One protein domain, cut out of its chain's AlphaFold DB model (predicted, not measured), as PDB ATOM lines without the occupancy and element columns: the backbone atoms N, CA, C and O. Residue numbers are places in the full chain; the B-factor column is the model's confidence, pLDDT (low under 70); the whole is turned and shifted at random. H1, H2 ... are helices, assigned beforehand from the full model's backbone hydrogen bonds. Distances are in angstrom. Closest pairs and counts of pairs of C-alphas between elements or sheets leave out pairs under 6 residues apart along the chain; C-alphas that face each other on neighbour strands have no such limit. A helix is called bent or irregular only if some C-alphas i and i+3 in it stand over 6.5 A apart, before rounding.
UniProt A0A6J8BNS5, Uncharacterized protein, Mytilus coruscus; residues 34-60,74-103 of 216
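This is residues 34 to 60 and 74 to 103 of the 216 residues of an uncharacterized protein of Mytilus coruscus (UniProt A0A6J8BNS5). A long bent helix, H2, has a shorter helix, H1, steeply tilted next to its first arm, while residues 88 to 103 stick out free and make much of the length. The 57 printed residues hold two named helices, H1 then H2, and no named strand: all helix. The whole is loose, with a radius of gyration of the C-alphas of 13.8 A, and spans 44 by 24 by 22 A.

Find C-alpha 77 at (132.230, 210.190, 146.381), where H2, residues 77 to 102, begins; it ends at C-alpha 102 at (130.854, 231.351, 173.492). By its hydrogen bonds it was assigned as one helix, but it is bent: C-alphas 84 and 87 are 7.0 A apart. Its arms are H2a, residues 77 to 84, and H2b, residues 87 to 102, 20.5 A long. H1, residues 36 to 51, starts at (123.205, 211.471, 157.752) and is 22.2 A long.

H2a and H2b are near each other, at a steep tilt of 41 degrees. With residues 39 to 43 alone, H1 only just touches H2a, with 3 pairs of C-alphas within 8 A; the closest C-alphas, of Phe 43 and Ser 78, are 6.8 A apart. They run opposite ways at a steep tilt of 65 degrees. H1 and H2b are apart. In H1, H2a and H2b every O i to N i+4 pair is within hydrogen-bond range.

The C-alphas farthest apart, of Glu 54 and Asp 103, are 43.9 A apart. Residues 61 to 73, in the link across the cut from H1 to H2, are not printed; C-alphas 60 and 74 are 10.6 A apart. Look for pLDDT under 70 at residues 34, 56 to 60 and 74.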
ATOM      1  N   ASN A  34     125.020 213.601 164.084       59.25
ATOM      2  CA  ASN A  34     125.574 213.141 162.832       59.25
ATOM      3  C   ASN A  34     124.388 212.682 161.989       59.25
ATOM      4  O   ASN A  34     124.156 211.490 161.816       59.25
ATOM      5  N   ASP A  35     123.548 213.648 161.625       70.25
ATOM      6  CA  ASP A  35     122.336 213.399 160.885       70.25
ATOM      7  C   ASP A  35     122.749 213.178 159.439       70.25
ATOM      8  O   ASP A  35     123.055 214.110 158.686       70.25
ATOM      9  N   ASP A  36     122.844 211.902 159.088       77.12
ATOM     10  CA  ASP A  36     123.205 211.471 157.752       77.12
ATOM     11  C   ASP A  36     122.235 212.053 156.715       77.12
ATOM     12  O   ASP A  36     122.691 212.415 155.633       77.12
ATOM     13  N   ALA A  37     120.970 212.300 157.081       79.94
ATOM     14  CA  ALA A  37     119.986 212.914 156.195       79.94
ATOM     15  C   ALA A  37     120.329 214.369 155.838       79.94
ATOM     16  O   ALA A  37     120.106 214.797 154.705       79.94
ATOM     17  N   VAL A  38     120.911 215.134 156.772       82.56
ATOM     18  CA  VAL A  38     121.357 216.515 156.508       82.56
ATOM     19  C   VAL A  38     122.531 216.519 155.532       82.56
ATOM     20  O   VAL A  38     122.564 217.331 154.607       82.56
ATOM     21  N   TRP A  39     123.484 215.600 155.714       84.75
ATOM     22  CA  TRP A  39     124.598 215.449 154.780       84.75
ATOM     23  C   TRP A  39     124.118 215.020 153.393       84.75
ATOM     24  O   TRP A  39     124.550 215.609 152.406       84.75
ATOM     25  N   ASP A  40     123.231 214.030 153.314       85.06
ATOM     26  CA  ASP A  40     122.747 213.508 152.037       85.06
ATOM     27  C   ASP A  40     122.000 214.598 151.255       85.06
ATOM     28  O   ASP A  40     122.319 214.847 150.093       85.06
ATOM     29  N   ALA A  41     121.128 215.368 151.917       85.81
ATOM     30  CA  ALA A  41     120.447 216.506 151.298       85.81
ATOM     31  C   ALA A  41     121.417 217.604 150.816       85.81
ATOM     32  O   ALA A  41     121.239 218.163 149.731       85.81
ATOM     33  N   LEU A  42     122.458 217.923 151.599       85.81
ATOM     34  CA  LEU A  42     123.495 218.886 151.202       85.81
ATOM     35  C   LEU A  42     124.319 218.380 150.015       85.81
ATOM     36  O   LEU A  42     124.650 219.154 149.112       85.81
ATOM     37  N   PHE A  43     124.657 217.092 150.008       85.31
ATOM     38  CA  PHE A  43     125.415 216.476 148.931       85.31
ATOM     39  C   PHE A  43     124.601 216.447 147.634       85.31
ATOM     40  O   PHE A  43     125.125 216.839 146.594       85.31
ATOM     41  N   ASP A  44     123.315 216.102 147.693       85.50
ATOM     42  CA  ASP A  44     122.412 216.118 146.537       85.50
ATOM     43  C   ASP A  44     122.249 217.527 145.952       85.50
ATOM     44  O   ASP A  44     122.272 217.715 144.731       85.50
ATOM     45  N   GLN A  45     122.162 218.553 146.804       85.38
ATOM     46  CA  GLN A  45     122.177 219.945 146.350       85.38
ATOM     47  C   GLN A  45     123.496 220.302 145.661       85.38
ATOM     48  O   GLN A  45     123.479 220.926 144.599       85.38
ATOM     49  N   ALA A  46     124.636 219.893 146.223       84.31
ATOM     50  CA  ALA A  46     125.943 220.134 145.620       84.31
ATOM     51  C   ALA A  46     126.086 219.432 144.258       84.31
ATOM     52  O   ALA A  46     126.585 220.041 143.312       84.31
ATOM     53  N   VAL A  47     125.592 218.195 144.131       85.12
ATOM     54  CA  VAL A  47     125.524 217.454 142.861       85.12
ATOM     55  C   VAL A  47     124.642 218.198 141.861       85.12
ATOM     56  O   VAL A  47     125.074 218.439 140.741       85.12
ATOM     57  N   THR A  48     123.459 218.653 142.279       85.44
ATOM     58  CA  THR A  48     122.539 219.427 141.426       85.44
ATOM     59  C   THR A  48     123.166 220.739 140.944       85.44
ATOM     60  O   THR A  48     122.939 221.172 139.816       85.44
ATOM     61  N   MET A  49     123.954 221.413 141.786       84.31
ATOM     62  CA  MET A  49     124.677 222.627 141.392       84.31
ATOM     63  C   MET A  49     125.821 222.335 140.418       84.31
ATOM     64  O   MET A  49     126.055 223.135 139.516       84.31
ATOM     65  N   ALA A  50     126.522 221.216 140.592       81.12
ATOM     66  CA  ALA A  50     127.617 220.810 139.717       81.12
ATOM     67  C   ALA A  50     127.107 220.336 138.343       81.12
ATOM     68  O   ALA A  50     127.700 220.675 137.320       81.12
ATOM     69  N   ASP A  51     125.953 219.664 138.315       83.88
ATOM     70  CA  ASP A  51     125.272 219.208 137.098       83.88
ATOM     71  C   ASP A  51     124.855 220.374 136.188       83.88
ATOM     72  O   ASP A  51     124.994 220.303 134.972       83.88
ATOM     73  N   LYS A  52     124.482 221.529 136.763       83.75
ATOM     74  CA  LYS A  52     124.220 222.767 135.994       83.75
ATOM     75  C   LYS A  52     125.426 223.272 135.195       83.75
ATOM     76  O   LYS A  52     125.254 224.104 134.310       83.75
ATOM     77  N   ILE A  53     126.630 222.833 135.549       84.50
ATOM     78  CA  ILE A  53     127.895 223.180 134.886       84.50
ATOM     79  C   ILE A  53     128.474 221.926 134.192       84.50
ATOM     80  O   ILE A  53     129.627 221.925 133.781       84.50
ATOM     81  N   GLU A  54     127.686 220.848 134.068       79.06
ATOM     82  CA  GLU A  54     128.074 219.554 133.483       79.06
ATOM     83  C   GLU A  54     129.297 218.909 134.169       79.06
ATOM     84  O   GLU A  54     130.051 218.137 133.574       79.06
ATOM     85  N   VAL A  55     129.508 219.216 135.455       75.62
ATOM     86  CA  VAL A  55     130.600 218.660 136.259       75.62
ATOM     87  C   VAL A  55     130.049 217.604 137.210       75.62
ATOM     88  O   VAL A  55     129.290 217.902 138.127       75.62
ATOM     89  N   LEU A  56     130.503 216.361 137.056       69.69
ATOM     90  CA  LEU A  56     130.257 215.309 138.041       69.69
ATOM     91  C   LEU A  56     131.232 215.453 139.221       69.69
ATOM     92  O   LEU A  56     132.416 215.694 138.975       69.69
ATOM     93  N   PRO A  57     130.800 215.254 140.483       66.56
ATOM     94  CA  PRO A  57     131.697 215.315 141.633       66.56
ATOM     95  C   PRO A  57     132.780 214.231 141.508       66.56
ATOM     96  O   PRO A  57     132.476 213.039 141.632       66.56
ATOM     97  N   PRO A  58     134.053 214.596 141.272       66.44
ATOM     98  CA  PRO A  58     135.081 213.603 141.035       66.44
ATOM     99  C   PRO A  58     135.526 212.997 142.365       66.44
ATOM    100  O   PRO A  58     135.752 213.699 143.356       66.44
ATOM    101  N   MET A  59     135.715 211.680 142.378       67.00
ATOM    102  CA  MET A  59     136.433 211.022 143.462       67.00
ATOM    103  C   MET A  59     137.942 211.143 143.212       67.00
ATOM    104  O   MET A  59     138.412 210.753 142.137       67.00
ATOM    105  N   PRO A  60     138.740 211.654 144.166       64.88
ATOM    106  CA  PRO A  60     140.185 211.706 143.997       64.88
ATOM    107  C   PRO A  60     140.787 210.304 143.848       64.88
ATOM    108  O   PRO A  60     140.356 209.350 144.495       64.88
ATOM    109  N   ALA A  74     136.657 205.329 151.709       68.75
ATOM    110  CA  ALA A  74     135.315 205.722 151.266       68.75
ATOM    111  C   ALA A  74     134.943 204.954 150.003       68.75
ATOM    112  O   ALA A  74     135.734 204.962 149.070       68.75
ATOM    113  N   ASP A  75     133.779 204.329 149.920       74.06
ATOM    114  CA  ASP A  75     133.410 203.536 148.736       74.06
ATOM    115  C   ASP A  75     132.669 204.368 147.684       74.06
ATOM    116  O   ASP A  75     132.608 203.996 146.515       74.06
ATOM    117  N   THR A  76     132.183 205.548 148.079       79.50
ATOM    118  CA  THR A  76     131.479 206.494 147.210       79.50
ATOM    119  C   THR A  76     132.060 207.911 147.322       79.50
ATOM    120  O   THR A  76     132.662 208.259 148.347       79.50
ATOM    121  N   PRO A  77     131.862 208.774 146.303       78.44
ATOM    122  CA  PRO A  77     132.230 210.190 146.381       78.44
ATOM    123  C   PRO A  77     131.595 210.902 147.584       78.44
ATOM    124  O   PRO A  77     132.278 211.666 148.262       78.44
ATOM    125  N   SER A  78     130.329 210.598 147.899       81.94
ATOM    126  CA  SER A  78     129.620 211.149 149.065       81.94
ATOM    127  C   SER A  78     130.352 210.825 150.371       81.94
ATOM    128  O   SER A  78     130.720 211.726 151.121       81.94
ATOM    129  N   GLN A  79     130.695 209.554 150.608       80.00
ATOM    130  CA  GLN A  79     131.430 209.156 151.816       80.00
ATOM    131  C   GLN A  79     132.815 209.808 151.910       80.00
ATOM    132  O   GLN A  79     133.263 210.153 153.007       80.00
ATOM    133  N   TYR A  80     133.493 209.982 150.773       82.31
ATOM    134  CA  TYR A  80     134.801 210.625 150.733       82.31
ATOM    135  C   TYR A  80     134.698 212.089 151.161       82.31
ATOM    136  O   TYR A  80     135.390 212.502 152.090       82.31
ATOM    137  N   TRP A  81     133.811 212.864 150.535       80.50
ATOM    138  CA  TRP A  81     133.650 214.289 150.833       80.50
ATOM    139  C   TRP A  81     133.071 214.537 152.227       80.50
ATOM    140  O   TRP A  81     133.472 215.496 152.890       80.50
ATOM    141  N   LYS A  82     132.239 213.619 152.728       82.31
ATOM    142  CA  LYS A  82     131.767 213.643 154.115       82.31
ATOM    143  C   LYS A  82     132.930 213.604 155.112       82.31
ATOM    144  O   LYS A  82     133.001 214.401 156.042       82.31
ATOM    145  N   ARG A  83     133.881 212.689 154.902       78.81
ATOM    146  CA  ARG A  83     135.031 212.495 155.805       78.81
ATOM    147  C   ARG A  83     136.129 213.534 155.601       78.81
ATOM    148  O   ARG A  83     136.707 213.996 156.575       78.81
ATOM    149  N   ALA A  84     136.412 213.884 154.350       75.62
ATOM    150  CA  ALA A  84     137.522 214.758 153.990       75.62
ATOM    151  C   ALA A  84     137.217 216.249 154.171       75.62
ATOM    152  O   ALA A  84     138.145 217.037 154.339       75.62
ATOM    153  N   LEU A  85     135.944 216.648 154.071       79.69
ATOM    154  CA  LEU A  85     135.554 218.055 154.049       79.69
ATOM    155  C   LEU A  85     134.452 218.369 155.053       79.69
ATOM    156  O   LEU A  85     134.639 219.276 155.853       79.69
ATOM    157  N   TYR A  86     133.338 217.633 155.057       80.50
ATOM    158  CA  TYR A  86     132.185 217.981 155.897       80.50
ATOM    159  C   TYR A  86     132.510 217.945 157.391       80.50
ATOM    160  O   TYR A  86     132.311 218.944 158.075       80.50
ATOM    161  N   PHE A  87     133.081 216.849 157.899       78.81
ATOM    162  CA  PHE A  87     133.447 216.776 159.317       78.81
ATOM    163  C   PHE A  87     134.532 217.775 159.701       78.81
ATOM    164  O   PHE A  87     134.378 218.477 160.694       78.81
ATOM    165  N   SER A  88     135.586 217.900 158.893       76.81
ATOM    166  CA  SER A  88     136.648 218.877 159.149       76.81
ATOM    167  C   SER A  88     136.122 220.314 159.154       76.81
ATOM    168  O   SER A  88     136.559 221.125 159.963       76.81
ATOM    169  N   PHE A  89     135.166 220.626 158.278       79.19
ATOM    170  CA  PHE A  89     134.512 221.927 158.241       79.19
ATOM    171  C   PHE A  89     133.614 222.154 159.457       79.19
ATOM    172  O   PHE A  89     133.686 223.223 160.052       79.19
ATOM    173  N   LEU A  90     132.799 221.169 159.849       81.06
ATOM    174  CA  LEU A  90     131.954 221.278 161.040       81.06
ATOM    175  C   LEU A  90     132.783 221.473 162.306       81.06
ATOM    176  O   LEU A  90     132.439 222.314 163.127       81.06
ATOM    177  N   ASP A  91     133.882 220.739 162.447       78.25
ATOM    178  CA  ASP A  91     134.775 220.868 163.597       78.25
ATOM    179  C   ASP A  91     135.403 222.254 163.663       78.25
ATOM    180  O   ASP A  91     135.328 222.908 164.699       78.25
ATOM    181  N   TYR A  92     135.933 222.731 162.535       81.44
ATOM    182  CA  TYR A  92     136.445 224.093 162.422       81.44
ATOM    183  C   TYR A  92     135.367 225.132 162.753       81.44
ATOM    184  O   TYR A  92     135.612 226.078 163.491       81.44
ATOM    185  N   PHE A  93     134.153 224.953 162.235       80.19
ATOM    186  CA  PHE A  93     133.058 225.890 162.457       80.19
ATOM    187  C   PHE A  93     132.621 225.921 163.924       80.19
ATOM    188  O   PHE A  93     132.408 226.996 164.478       80.19
ATOM    189  N   ILE A  94     132.534 224.759 164.576       80.94
ATOM    190  CA  ILE A  94     132.239 224.656 166.008       80.94
ATOM    191  C   ILE A  94     133.347 225.317 166.826       80.94
ATOM    192  O   ILE A  94     133.041 226.067 167.752       80.94
ATOM    193  N   GLU A  95     134.614 225.067 166.497       80.31
ATOM    194  CA  GLU A  95     135.757 225.672 167.182       80.31
ATOM    195  C   GLU A  95     135.736 227.200 167.053       80.31
ATOM    196  O   GLU A  95     135.848 227.905 168.053       80.31
ATOM    197  N   GLU A  96     135.482 227.724 165.855       81.75
ATOM    198  CA  GLU A  96     135.388 229.164 165.607       81.75
ATOM    199  C   GLU A  96     134.193 229.799 166.326       81.75
ATOM    200  O   GLU A  96     134.336 230.865 166.931       81.75
ATOM    201  N   LEU A  97     133.020 229.155 166.305       81.94
ATOM    202  CA  LEU A  97     131.850 229.628 167.048       81.94
ATOM    203  C   LEU A  97     132.107 229.609 168.557       81.94
ATOM    204  O   LEU A  97     131.757 230.560 169.256       81.94
ATOM    205  N   THR A  98     132.746 228.556 169.060       82.38
ATOM    206  CA  THR A  98     133.055 228.425 170.484       82.38
ATOM    207  C   THR A  98     134.066 229.485 170.905       82.38
ATOM    208  O   THR A  98     133.766 230.302 171.772       82.38
ATOM    209  N   GLY A  99     135.209 229.554 170.222       79.50
ATOM    210  CA  GLY A  99     136.290 230.475 170.554       79.50
ATOM    211  C   GLY A  99     135.909 231.946 170.387       79.50
ATOM    212  O   GLY A  99     136.335 232.789 171.174       79.50
ATOM    213  N   ARG A 100     135.081 232.300 169.393       75.75
ATOM    214  CA  ARG A 100     134.713 233.706 169.153       75.75
ATOM    215  C   ARG A 100     133.425 234.157 169.815       75.75
ATOM    216  O   ARG A 100     133.371 235.315 170.216       75.75
ATOM    217  N   LEU A 101     132.402 233.308 169.910       75.75
ATOM    218  CA  LEU A 101     131.112 233.708 170.480       75.75
ATOM    219  C   LEU A 101     130.939 233.221 171.914       75.75
ATOM    220  O   LEU A 101     130.581 234.023 172.772       75.75
ATOM    221  N   LEU A 102     131.173 231.936 172.185       77.62
ATOM    222  CA  LEU A 102     130.854 231.351 173.492       77.62
ATOM    223  C   LEU A 102     131.877 231.738 174.560       77.62
ATOM    224  O   LEU A 102     131.498 232.243 175.618       77.62
ATOM    225  N   ASP A 103     133.165 231.588 174.261       78.06
ATOM    226  CA  ASP A 103     134.247 231.919 175.196       78.06
ATOM    227  C   ASP A 103     134.335 233.428 175.462       78.06
ATOM    228  O   ASP A 103     134.706 233.856 176.551       78.06
TER     229      ASP A 103